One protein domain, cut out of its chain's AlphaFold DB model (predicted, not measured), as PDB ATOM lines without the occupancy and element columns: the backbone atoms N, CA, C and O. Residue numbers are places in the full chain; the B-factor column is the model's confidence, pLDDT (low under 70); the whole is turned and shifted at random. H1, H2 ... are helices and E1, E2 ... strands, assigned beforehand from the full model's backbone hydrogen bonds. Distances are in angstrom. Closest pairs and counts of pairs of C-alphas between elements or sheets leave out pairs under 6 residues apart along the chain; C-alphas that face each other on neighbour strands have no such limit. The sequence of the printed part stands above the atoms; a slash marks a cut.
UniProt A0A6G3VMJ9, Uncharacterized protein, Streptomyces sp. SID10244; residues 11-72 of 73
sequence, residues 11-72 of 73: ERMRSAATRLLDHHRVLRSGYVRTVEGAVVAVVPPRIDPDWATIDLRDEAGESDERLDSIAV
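Overview. This is residues 11 to 72 of the 73 residues of an uncharacterized protein of Streptomyces sp. SID10244 (UniProt A0A6G3VMJ9). A long helix, H1, and a small two-stranded hairpin, E1 and E2, stand at one part of an open, flat shape with the short helix H2 between them, while a long strand-free, helix-free arm, residues 43 to 62, leads away from the hairpin to a separate helix, H3, at the other end. The arm turns at its far end, where residues 57 to 62 stick out, and H3 points back toward the rest. The printed part has 62 residues, with three named helices and two named strands in the order H1, H2, E1, E2, H3; the sheet E1 - E2 is antiparallel and the class is mixed, helices and strands. The whole is extended, with a radius of gyration of the C-alphas of 17.0 A and spans of 53 by 28 by 12 A.

Arrangement. H1, residues 11 to 23, and H2, residues 25 to 28, only just touch, only at the corner by their tight link, with 3 pairs of C-alphas within 8 A; H1 does so with residues 20 to 21 alone, and the closest C-alphas, of Leu 21 and Leu 27, are 5.7 A apart. E1, residues 30 to 33, and E2, residues 39 to 42, form an antiparallel hairpin at 144 degrees, with N 30 and O 42 at 2.9 A and N 42 and O 30 at 2.8 A, within hydrogen-bond range. H2 and E2 are near each other, with 5 pairs of C-alphas within 10 A. H3, residues 63 to 70, touches no helix and is apart from H1, H2 and E1. In H1 and H3 every O i to N i+4 pair is within hydrogen-bond range; H2 is too short for such a pair.

Along the chain. H1 begins at C-alpha 11 (-38.195, 22.341, -4.617) and is 18.4 A long; H2 is 5.4 A, E1 10.4 A and E2 9.8 A. H3 is 10.7 A long and ends at C-alpha 70 (-25.912, 32.897, -15.890).

Size, cuts and confidence. The C-alphas of Glu 36 and Ala 60, the two farthest apart, are 53.3 A apart. The printed part has no cut, and the link from E2 to H3, 20 residues, is long. Mean pLDDT of the printed part is 89.3; residues 59 to 63 and 71 to 72 are under 70.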
ATOM      1  N   GLU A  11     -36.781  22.522  -4.273       95.81
ATOM      2  CA  GLU A  11     -38.195  22.341  -4.617       95.81
ATOM      3  C   GLU A  11     -39.074  23.336  -3.858       95.81
ATOM      4  O   GLU A  11     -40.005  23.934  -4.414       95.81
ATOM      5  N   ARG A  12     -38.735  23.600  -2.592       96.50
ATOM      6  CA  ARG A  12     -39.401  24.639  -1.803       96.50
ATOM      7  C   ARG A  12     -39.186  26.028  -2.395       96.50
ATOM      8  O   ARG A  12     -40.130  26.820  -2.430       96.50
ATOM      9  N   MET A  13     -37.977  26.324  -2.868       96.00
ATOM     10  CA  MET A  13     -37.660  27.593  -3.529       96.00
ATOM     11  C   MET A  13     -38.451  27.766  -4.827       96.00
ATOM     12  O   MET A  13     -39.092  28.802  -5.019       96.00
ATOM     13  N   ARG A  14     -38.504  26.728  -5.669       96.31
ATOM     14  CA  ARG A  14     -39.298  26.731  -6.904       96.31
ATOM     15  C   ARG A  14     -40.783  26.959  -6.618       96.31
ATOM     16  O   ARG A  14     -41.405  27.820  -7.235       96.31
ATOM     17  N   SER A  15     -41.340  26.261  -5.625       97.38
ATOM     18  CA  SER A  15     -42.733  26.447  -5.200       97.38
ATOM     19  C   SER A  15     -43.005  27.871  -4.704       97.38
ATOM     20  O   SER A  15     -44.038  28.462  -5.029       97.38
ATOM     21  N   ALA A  16     -42.078  28.457  -3.941       96.81
ATOM     22  CA  ALA A  16     -42.192  29.841  -3.496       96.81
ATOM     23  C   ALA A  16     -42.188  30.820  -4.681       96.81
ATOM     24  O   ALA A  16     -43.042  31.708  -4.724       96.81
ATOM     25  N   ALA A  17     -41.307  30.624  -5.668       96.50
ATOM     26  CA  ALA A  17     -41.273  31.430  -6.889       96.50
ATOM     27  C   ALA A  17     -42.598  31.351  -7.667       96.50
ATOM     28  O   ALA A  17     -43.173  32.388  -8.000       96.50
ATOM     29  N   THR A  18     -43.158  30.150  -7.861       97.44
ATOM     30  CA  THR A  18     -44.481  29.973  -8.488       97.44
ATOM     31  C   THR A  18     -45.572  30.740  -7.737       97.44
ATOM     32  O   THR A  18     -46.383  31.433  -8.348       97.44
ATOM     33  N   ARG A  19     -45.576  30.693  -6.398       97.75
ATOM     34  CA  ARG A  19     -46.568  31.413  -5.582       97.75
ATOM     35  C   ARG A  19     -46.437  32.929  -5.693       97.75
ATOM     36  O   ARG A  19     -47.457  33.619  -5.683       97.75
ATOM     37  N   LEU A  20     -45.211  33.446  -5.790       96.81
ATOM     38  CA  LEU A  20     -44.978  34.870  -6.032       96.81
ATOM     39  C   LEU A  20     -45.558  35.288  -7.384       96.81
ATOM     40  O   LEU A  20     -46.284  36.280  -7.443       96.81
ATOM     41  N   LEU A  21     -45.303  34.509  -8.440       97.44
ATOM     42  CA  LEU A  21     -45.872  34.754  -9.764       97.44
ATOM     43  C   LEU A  21     -47.405  34.721  -9.711       97.44
ATOM     44  O   LEU A  21     -48.050  35.685 -10.118       97.44
ATOM     45  N   ASP A  22     -48.005  33.674  -9.146       96.50
ATOM     46  CA  ASP A  22     -49.463  33.541  -9.034       96.50
ATOM     47  C   ASP A  22     -50.116  34.740  -8.329       96.50
ATOM     48  O   ASP A  22     -51.136  35.261  -8.794       96.50
ATOM     49  N   HIS A  23     -49.513  35.199  -7.231       97.00
ATOM     50  CA  HIS A  23     -50.049  36.281  -6.412       97.00
ATOM     51  C   HIS A  23     -49.837  37.667  -7.041       97.00
ATOM     52  O   HIS A  23     -50.738  38.511  -7.016       97.00
ATOM     53  N   HIS A  24     -48.668  37.915  -7.637       97.56
ATOM     54  CA  HIS A  24     -48.275  39.235  -8.121       97.56
ATOM     55  C   HIS A  24     -48.380  39.343  -9.644       97.56
ATOM     56  O   HIS A  24     -47.468  38.989 -10.388       97.56
ATOM     57  N   ARG A  25     -49.472  39.954 -10.120       97.00
ATOM     58  CA  ARG A  25     -49.717  40.218 -11.554       97.00
ATOM     59  C   ARG A  25     -48.555  40.921 -12.264       97.00
ATOM     60  O   ARG A  25     -48.288  40.612 -13.419       97.00
ATOM     61  N   VAL A  26     -47.877  41.847 -11.581       97.00
ATOM     62  CA  VAL A  26     -46.762  42.619 -12.156       97.00
ATOM     63  C   VAL A  26     -45.571  41.737 -12.535       97.00
ATOM     64  O   VAL A  26     -44.903  42.017 -13.519       97.00
ATOM     65  N   LEU A  27     -45.343  40.628 -11.830       96.75
ATOM     66  CA  LEU A  27     -44.243  39.711 -12.142       96.75
ATOM     67  C   LEU A  27     -44.526  38.848 -13.381       96.75
ATOM     68  O   LEU A  27     -43.641  38.154 -13.865       96.75
ATOM     69  N   ARG A  28     -45.760  38.880 -13.897       96.62
ATOM     70  CA  ARG A  28     -46.210  38.103 -15.060       96.62
ATOM     71  C   ARG A  28     -46.524  38.988 -16.264       96.62
ATOM     72  O   ARG A  28     -47.098  38.506 -17.235       96.62
ATOM     73  N   SER A  29     -46.237  40.288 -16.192       97.19
ATOM     74  CA  SER A  29     -46.576  41.222 -17.265       97.19
ATOM     75  C   SER A  29     -45.536  41.206 -18.382       97.19
ATOM     76  O   SER A  29     -44.361  41.449 -18.120       97.19
ATOM     77  N   GLY A  30     -45.984  41.021 -19.623       96.38
ATOM     78  CA  GLY A  30     -45.233  41.374 -20.830       96.38
ATOM     79  C   GLY A  30     -45.794  42.651 -21.459       96.38
ATOM     80  O   GLY A  30     -46.988  42.921 -21.338       96.38
ATOM     81  N   TYR A  31     -44.963  43.436 -22.144       96.75
ATOM     82  CA  TYR A  31     -45.391  44.678 -22.801       96.75
ATOM     83  C   TYR A  31     -45.217  44.568 -24.309       96.75
ATOM     84  O   TYR A  31     -44.124  44.291 -24.795       96.75
ATOM     85  N   VAL A  32     -46.295  44.809 -25.051       96.75
ATOM     86  CA  VAL A  32     -46.297  44.755 -26.518       96.75
ATOM     87  C   VAL A  32     -46.835  46.054 -27.102       96.75
ATOM     88  O   VAL A  32     -47.558  46.797 -26.435       96.75
ATOM     89  N   ARG A  33     -46.472  46.338 -28.354       97.94
ATOM     90  CA  ARG A  33     -47.015  47.471 -29.113       97.94
ATOM     91  C   ARG A  33     -48.171  47.000 -29.990       97.94
ATOM     92  O   ARG A  33     -48.039  45.983 -30.668       97.94
ATOM     93  N   THR A  34     -49.285  47.727 -29.984       96.00
ATOM     94  CA  THR A  34     -50.393  47.492 -30.920       96.00
ATOM     95  C   THR A  34     -50.010  47.940 -32.327       96.00
ATOM     96  O   THR A  34     -49.015  48.646 -32.522       96.00
ATOM     97  N   VAL A  35     -50.823  47.565 -33.317       95.56
ATOM     98  CA  VAL A  35     -50.646  48.014 -34.706       95.56
ATOM     99  C   VAL A  35     -50.750  49.538 -34.843       95.56
ATOM    100  O   VAL A  35     -50.067  50.113 -35.682       95.56
ATOM    101  N   GLU A  36     -51.529  50.206 -33.982       95.88
ATOM    102  CA  GLU A  36     -51.601  51.675 -33.919       95.88
ATOM    103  C   GLU A  36     -50.478  52.316 -33.078       95.88
ATOM    104  O   GLU A  36     -50.437  53.535 -32.922       95.88
ATOM    105  N   GLY A  37     -49.556  51.518 -32.529       96.31
ATOM    106  CA  GLY A  37     -48.371  51.990 -31.810       96.31
ATOM    107  C   GLY A  37     -48.539  52.201 -30.301       96.31
ATOM    108  O   GLY A  37     -47.577  52.611 -29.647       96.31
ATOM    109  N   ALA A  38     -49.705  51.896 -29.721       97.25
ATOM    110  CA  ALA A  38     -49.916  51.977 -28.274       97.25
ATOM    111  C   ALA A  38     -49.161  50.856 -27.537       97.25
ATOM    112  O   ALA A  38     -49.120  49.726 -28.013       97.25
ATOM    113  N   VAL A  39     -48.583  51.138 -26.364       97.50
ATOM    114  CA  VAL A  39     -47.974  50.103 -25.505       97.50
ATOM    115  C   VAL A  39     -49.034  49.552 -24.558       97.50
ATOM    116  O   VAL A  39     -49.668  50.316 -23.831       97.50
ATOM    117  N   VAL A  40     -49.207  48.232 -24.542       97.38
ATOM    118  CA  VAL A  40     -50.171  47.542 -23.677       97.38
ATOM    119  C   VAL A  40     -49.488  46.461 -22.850       97.38
ATOM    120  O   VAL A  40     -48.565  45.793 -23.319       97.38
ATOM    121  N   ALA A  41     -49.954  46.284 -21.613       97.62
ATOM    122  CA  ALA A  41     -49.524  45.198 -20.745       97.62
ATOM    123  C   ALA A  41     -50.396  43.961 -20.983       97.62
ATOM    124  O   ALA A  41     -51.615  44.000 -20.809       97.62
ATOM    125  N   VAL A  42     -49.761  42.852 -21.341       97.25
ATOM    126  CA  VAL A  42     -50.370  41.527 -21.401       97.25
ATOM    127  C   VAL A  42     -50.009  40.805 -20.115       97.25
ATOM    128  O   VAL A  42     -48.838  40.591 -19.816       97.25
ATOM    129  N   VAL A  43     -51.024  40.432 -19.343       97.62
ATOM    130  CA  VAL A  43     -50.851  39.675 -18.103       97.62
ATOM    131  C   VAL A  43     -51.592  38.354 -18.278       97.62
ATOM    132  O   VAL A  43     -52.825  38.353 -18.225       97.62
ATOM    133  N   PRO A  44     -50.884  37.232 -18.506       96.75
ATOM    134  CA  PRO A  44     -51.492  35.905 -18.529       96.75
ATOM    135  C   PRO A  44     -52.263  35.637 -17.226       96.75
ATOM    136  O   PRO A  44     -52.106  36.370 -16.256       96.75
ATOM    137  N   PRO A  45     -53.103  34.601 -17.120       95.25
ATOM    138  CA  PRO A  45     -53.702  34.222 -15.838       95.25
ATOM    139  C   PRO A  45     -52.702  33.498 -14.922       95.25
ATOM    140  O   PRO A  45     -52.751  33.705 -13.709       95.25
ATOM    141  N   ARG A  46     -51.782  32.723 -15.510       94.94
ATOM    142  CA  ARG A  46     -50.692  31.979 -14.861       94.94
ATOM    143  C   ARG A  46     -49.493  31.851 -15.799       94.94
ATOM    144  O   ARG A  46     -49.658  31.950 -17.012       94.94
ATOM    145  N   ILE A  47     -48.323  31.639 -15.212       96.38
ATOM    146  CA  ILE A  47     -47.070  31.258 -15.873       96.38
ATOM    147  C   ILE A  47     -46.282  30.427 -14.861       96.38
ATOM    148  O   ILE A  47     -46.242  30.783 -13.682       96.38
ATOM    149  N   ASP A  48     -45.675  29.342 -15.328       94.19
ATOM    150  CA  ASP A  48     -44.683  28.601 -14.560       94.19
ATOM    151  C   ASP A  48     -43.315  29.287 -14.694       94.19
ATOM    152  O   ASP A  48     -42.972  29.745 -15.787       94.19
ATOM    153  N   PRO A  49     -42.534  29.403 -13.606       94.19
ATOM    154  CA  PRO A  49     -41.201  29.982 -13.684       94.19
ATOM    155  C   PRO A  49     -40.296  29.109 -14.556       94.19
ATOM    156  O   PRO A  49     -40.260  27.887 -14.381       94.19
ATOM    157  N   ASP A  50     -39.513  29.746 -15.427       93.00
ATOM    158  CA  ASP A  50     -38.440  29.080 -16.166       93.00
ATOM    159  C   ASP A  50     -37.240  28.837 -15.239       93.00
ATOM    160  O   ASP A  50     -36.259  29.572 -15.200       93.00
ATOM    161  N   TRP A  51     -37.415  27.878 -14.336       94.38
ATOM    162  CA  TRP A  51     -36.490  27.618 -13.242       94.38
ATOM    163  C   TRP A  51     -35.411  26.615 -13.651       94.38
ATOM    164  O   TRP A  51     -35.732  25.474 -14.005       94.38
ATOM    165  N   ALA A  52     -34.149  26.992 -13.450       92.81
ATOM    166  CA  ALA A  52     -32.985  26.125 -13.582       92.81
ATOM    167  C   ALA A  52     -32.181  26.070 -12.273       92.81
ATOM    168  O   ALA A  52     -32.076  27.056 -11.545       92.81
ATOM    169  N   THR A  53     -31.591  24.907 -11.992       92.56
ATOM    170  CA  THR A  53     -30.615  24.722 -10.911       92.56
ATOM    171  C   THR A  53     -29.280  24.393 -11.548       92.56
ATOM    172  O   THR A  53     -29.180  23.413 -12.287       92.56
ATOM    173  N   ILE A  54     -28.272  25.207 -11.262       90.81
ATOM    174  CA  ILE A  54     -26.935  25.063 -11.829       90.81
ATOM    175  C   ILE A  54     -25.979  24.770 -10.679       90.81
ATOM    176  O   ILE A  54     -25.920  25.521  -9.706       90.81
ATOM    177  N   ASP A  55     -25.280  23.643 -10.773       87.88
ATOM    178  CA  ASP A  55     -24.280  23.229  -9.796       87.88
ATOM    179  C   ASP A  55     -22.902  23.716 -10.243       87.88
ATOM    180  O   ASP A  55     -22.438  23.358 -11.322       87.88
ATOM    181  N   LEU A  56     -22.266  24.542  -9.417       87.06
ATOM    182  CA  LEU A  56     -20.958  25.136  -9.704       87.06
ATOM    183  C   LEU A  56     -19.820  24.473  -8.916       87.06
ATOM    184  O   LEU A  56     -18.676  24.910  -9.004       87.06
ATOM    185  N   ARG A  57     -20.109  23.427  -8.127       83.75
ATOM    186  CA  ARG A  57     -19.123  22.794  -7.232       83.75
ATOM    187  C   ARG A  57     -17.965  22.125  -7.974       83.75
ATOM    188  O   ARG A  57     -16.883  22.013  -7.405       83.75
ATOM    189  N   ASP A  58     -18.183  21.712  -9.220       74.06
ATOM    190  CA  ASP A  58     -17.171  21.038 -10.042       74.06
ATOM    191  C   ASP A  58     -16.248  22.017 -10.800       74.06
ATOM    192  O   ASP A  58     -15.262  21.597 -11.406       74.06
ATOM    193  N   GLU A  59     -16.513  23.328 -10.740       66.69
ATOM    194  CA  GLU A  59     -15.749  24.371 -11.441       66.69
ATOM    195  C   GLU A  59     -14.820  25.106 -10.453       66.69
ATOM    196  O   GLU A  59     -15.083  26.223 -10.004       66.69
ATOM    197  N   ALA A  60     -13.728  24.444 -10.052       55.16
ATOM    198  CA  ALA A  60     -12.786  24.978  -9.068       55.16
ATOM    199  C   ALA A  60     -12.015  26.204  -9.607       55.16
ATOM    200  O   ALA A  60     -11.048  26.055 -10.350       55.16
ATOM    201  N   GLY A  61     -12.403  27.405  -9.163       59.41
ATOM    202  CA  GLY A  61     -11.629  28.647  -9.323       59.41
ATOM    203  C   GLY A  61     -12.245  29.728 -10.220       59.41
ATOM    204  O   GLY A  61     -11.744  30.847 -10.199       59.41
ATOM    205  N   GLU A  62     -13.331  29.430 -10.941       62.31
ATOM    206  CA  GLU A  62     -13.978  30.341 -11.916       62.31
ATOM    207  C   GLU A  62     -15.464  30.611 -11.592       62.31
ATOM    208  O   GLU A  62     -16.203  31.190 -12.389       62.31
ATOM    209  N   SER A  63     -15.932  30.189 -10.409       65.38
ATOM    210  CA  SER A  63     -17.361  30.169 -10.070       65.38
ATOM    211  C   SER A  63     -18.011  31.561 -10.054       65.38
ATOM    212  O   SER A  63     -19.160  31.680 -10.470       65.38
ATOM    213  N   ASP A  64     -17.293  32.612  -9.639       71.50
ATOM    214  CA  ASP A  64     -17.814  33.993  -9.631       71.50
ATOM    215  C   ASP A  64     -18.039  34.535 -11.054       71.50
ATOM    216  O   ASP A  64     -19.111  35.058 -11.355       71.50
ATOM    217  N   GLU A  65     -17.081  34.345 -11.968       72.81
ATOM    218  CA  GLU A  65     -17.226  34.771 -13.371       72.81
ATOM    219  C   GLU A  65     -18.351  33.999 -14.083       72.81
ATOM    220  O   GLU A  65     -19.065  34.535 -14.936       72.81
ATOM    221  N   ARG A  66     -18.558  32.735 -13.702       76.44
ATOM    222  CA  ARG A  66     -19.639  31.894 -14.227       76.44
ATOM    223  C   ARG A  66     -21.009  32.286 -13.690       76.44
ATOM    224  O   ARG A  66     -21.959  32.303 -14.477       76.44
ATOM    225  N   LEU A  67     -21.118  32.640 -12.409       79.50
ATOM    226  CA  LEU A  67     -22.351  33.171 -11.816       79.50
ATOM    227  C   LEU A  67     -22.853  34.398 -12.578       79.50
ATOM    228  O   LEU A  67     -24.038  34.467 -12.907       79.50
ATOM    229  N   ASP A  68     -21.949  35.315 -12.922       80.19
ATOM    230  CA  ASP A  68     -22.301  36.506 -13.693       80.19
ATOM    231  C   ASP A  68     -22.835  36.147 -15.082       80.19
ATOM    232  O   ASP A  68     -23.825  36.733 -15.510       80.19
ATOM    233  N   SER A  69     -22.262  35.143 -15.759       77.62
ATOM    234  CA  SER A  69     -22.722  34.714 -17.092       77.62
ATOM    235  C   SER A  69     -24.152  34.156 -17.108       77.62
ATOM    236  O   SER A  69     -24.868  34.340 -18.088       77.62
ATOM    237  N   ILE A  70     -24.582  33.508 -16.020       78.94
ATOM    238  CA  ILE A  70     -25.912  32.897 -15.890       78.94
ATOM    239  C   ILE A  70     -26.991  33.961 -15.665       78.94
ATOM    240  O   ILE A  70     -28.131  33.779 -16.073       78.94
ATOM    241  N   ALA A  71     -26.655  35.075 -15.013       67.69
ATOM    242  CA  ALA A  71     -27.621  36.117 -14.671       67.69
ATOM    243  C   ALA A  71     -28.043  37.003 -15.862       67.69
ATOM    244  O   ALA A  71     -28.918  37.854 -15.693       67.69
ATOM    245  N   VAL A  72     -27.397  36.855 -17.026       59.78
ATOM    246  CA  VAL A  72     -27.609  37.704 -18.217       59.78
ATOM    247  C   VAL A  72     -28.422  37.017 -19.322       59.78
ATOM    248  O   VAL A  72     -28.772  37.690 -20.293       59.78
TER     249      VAL A  72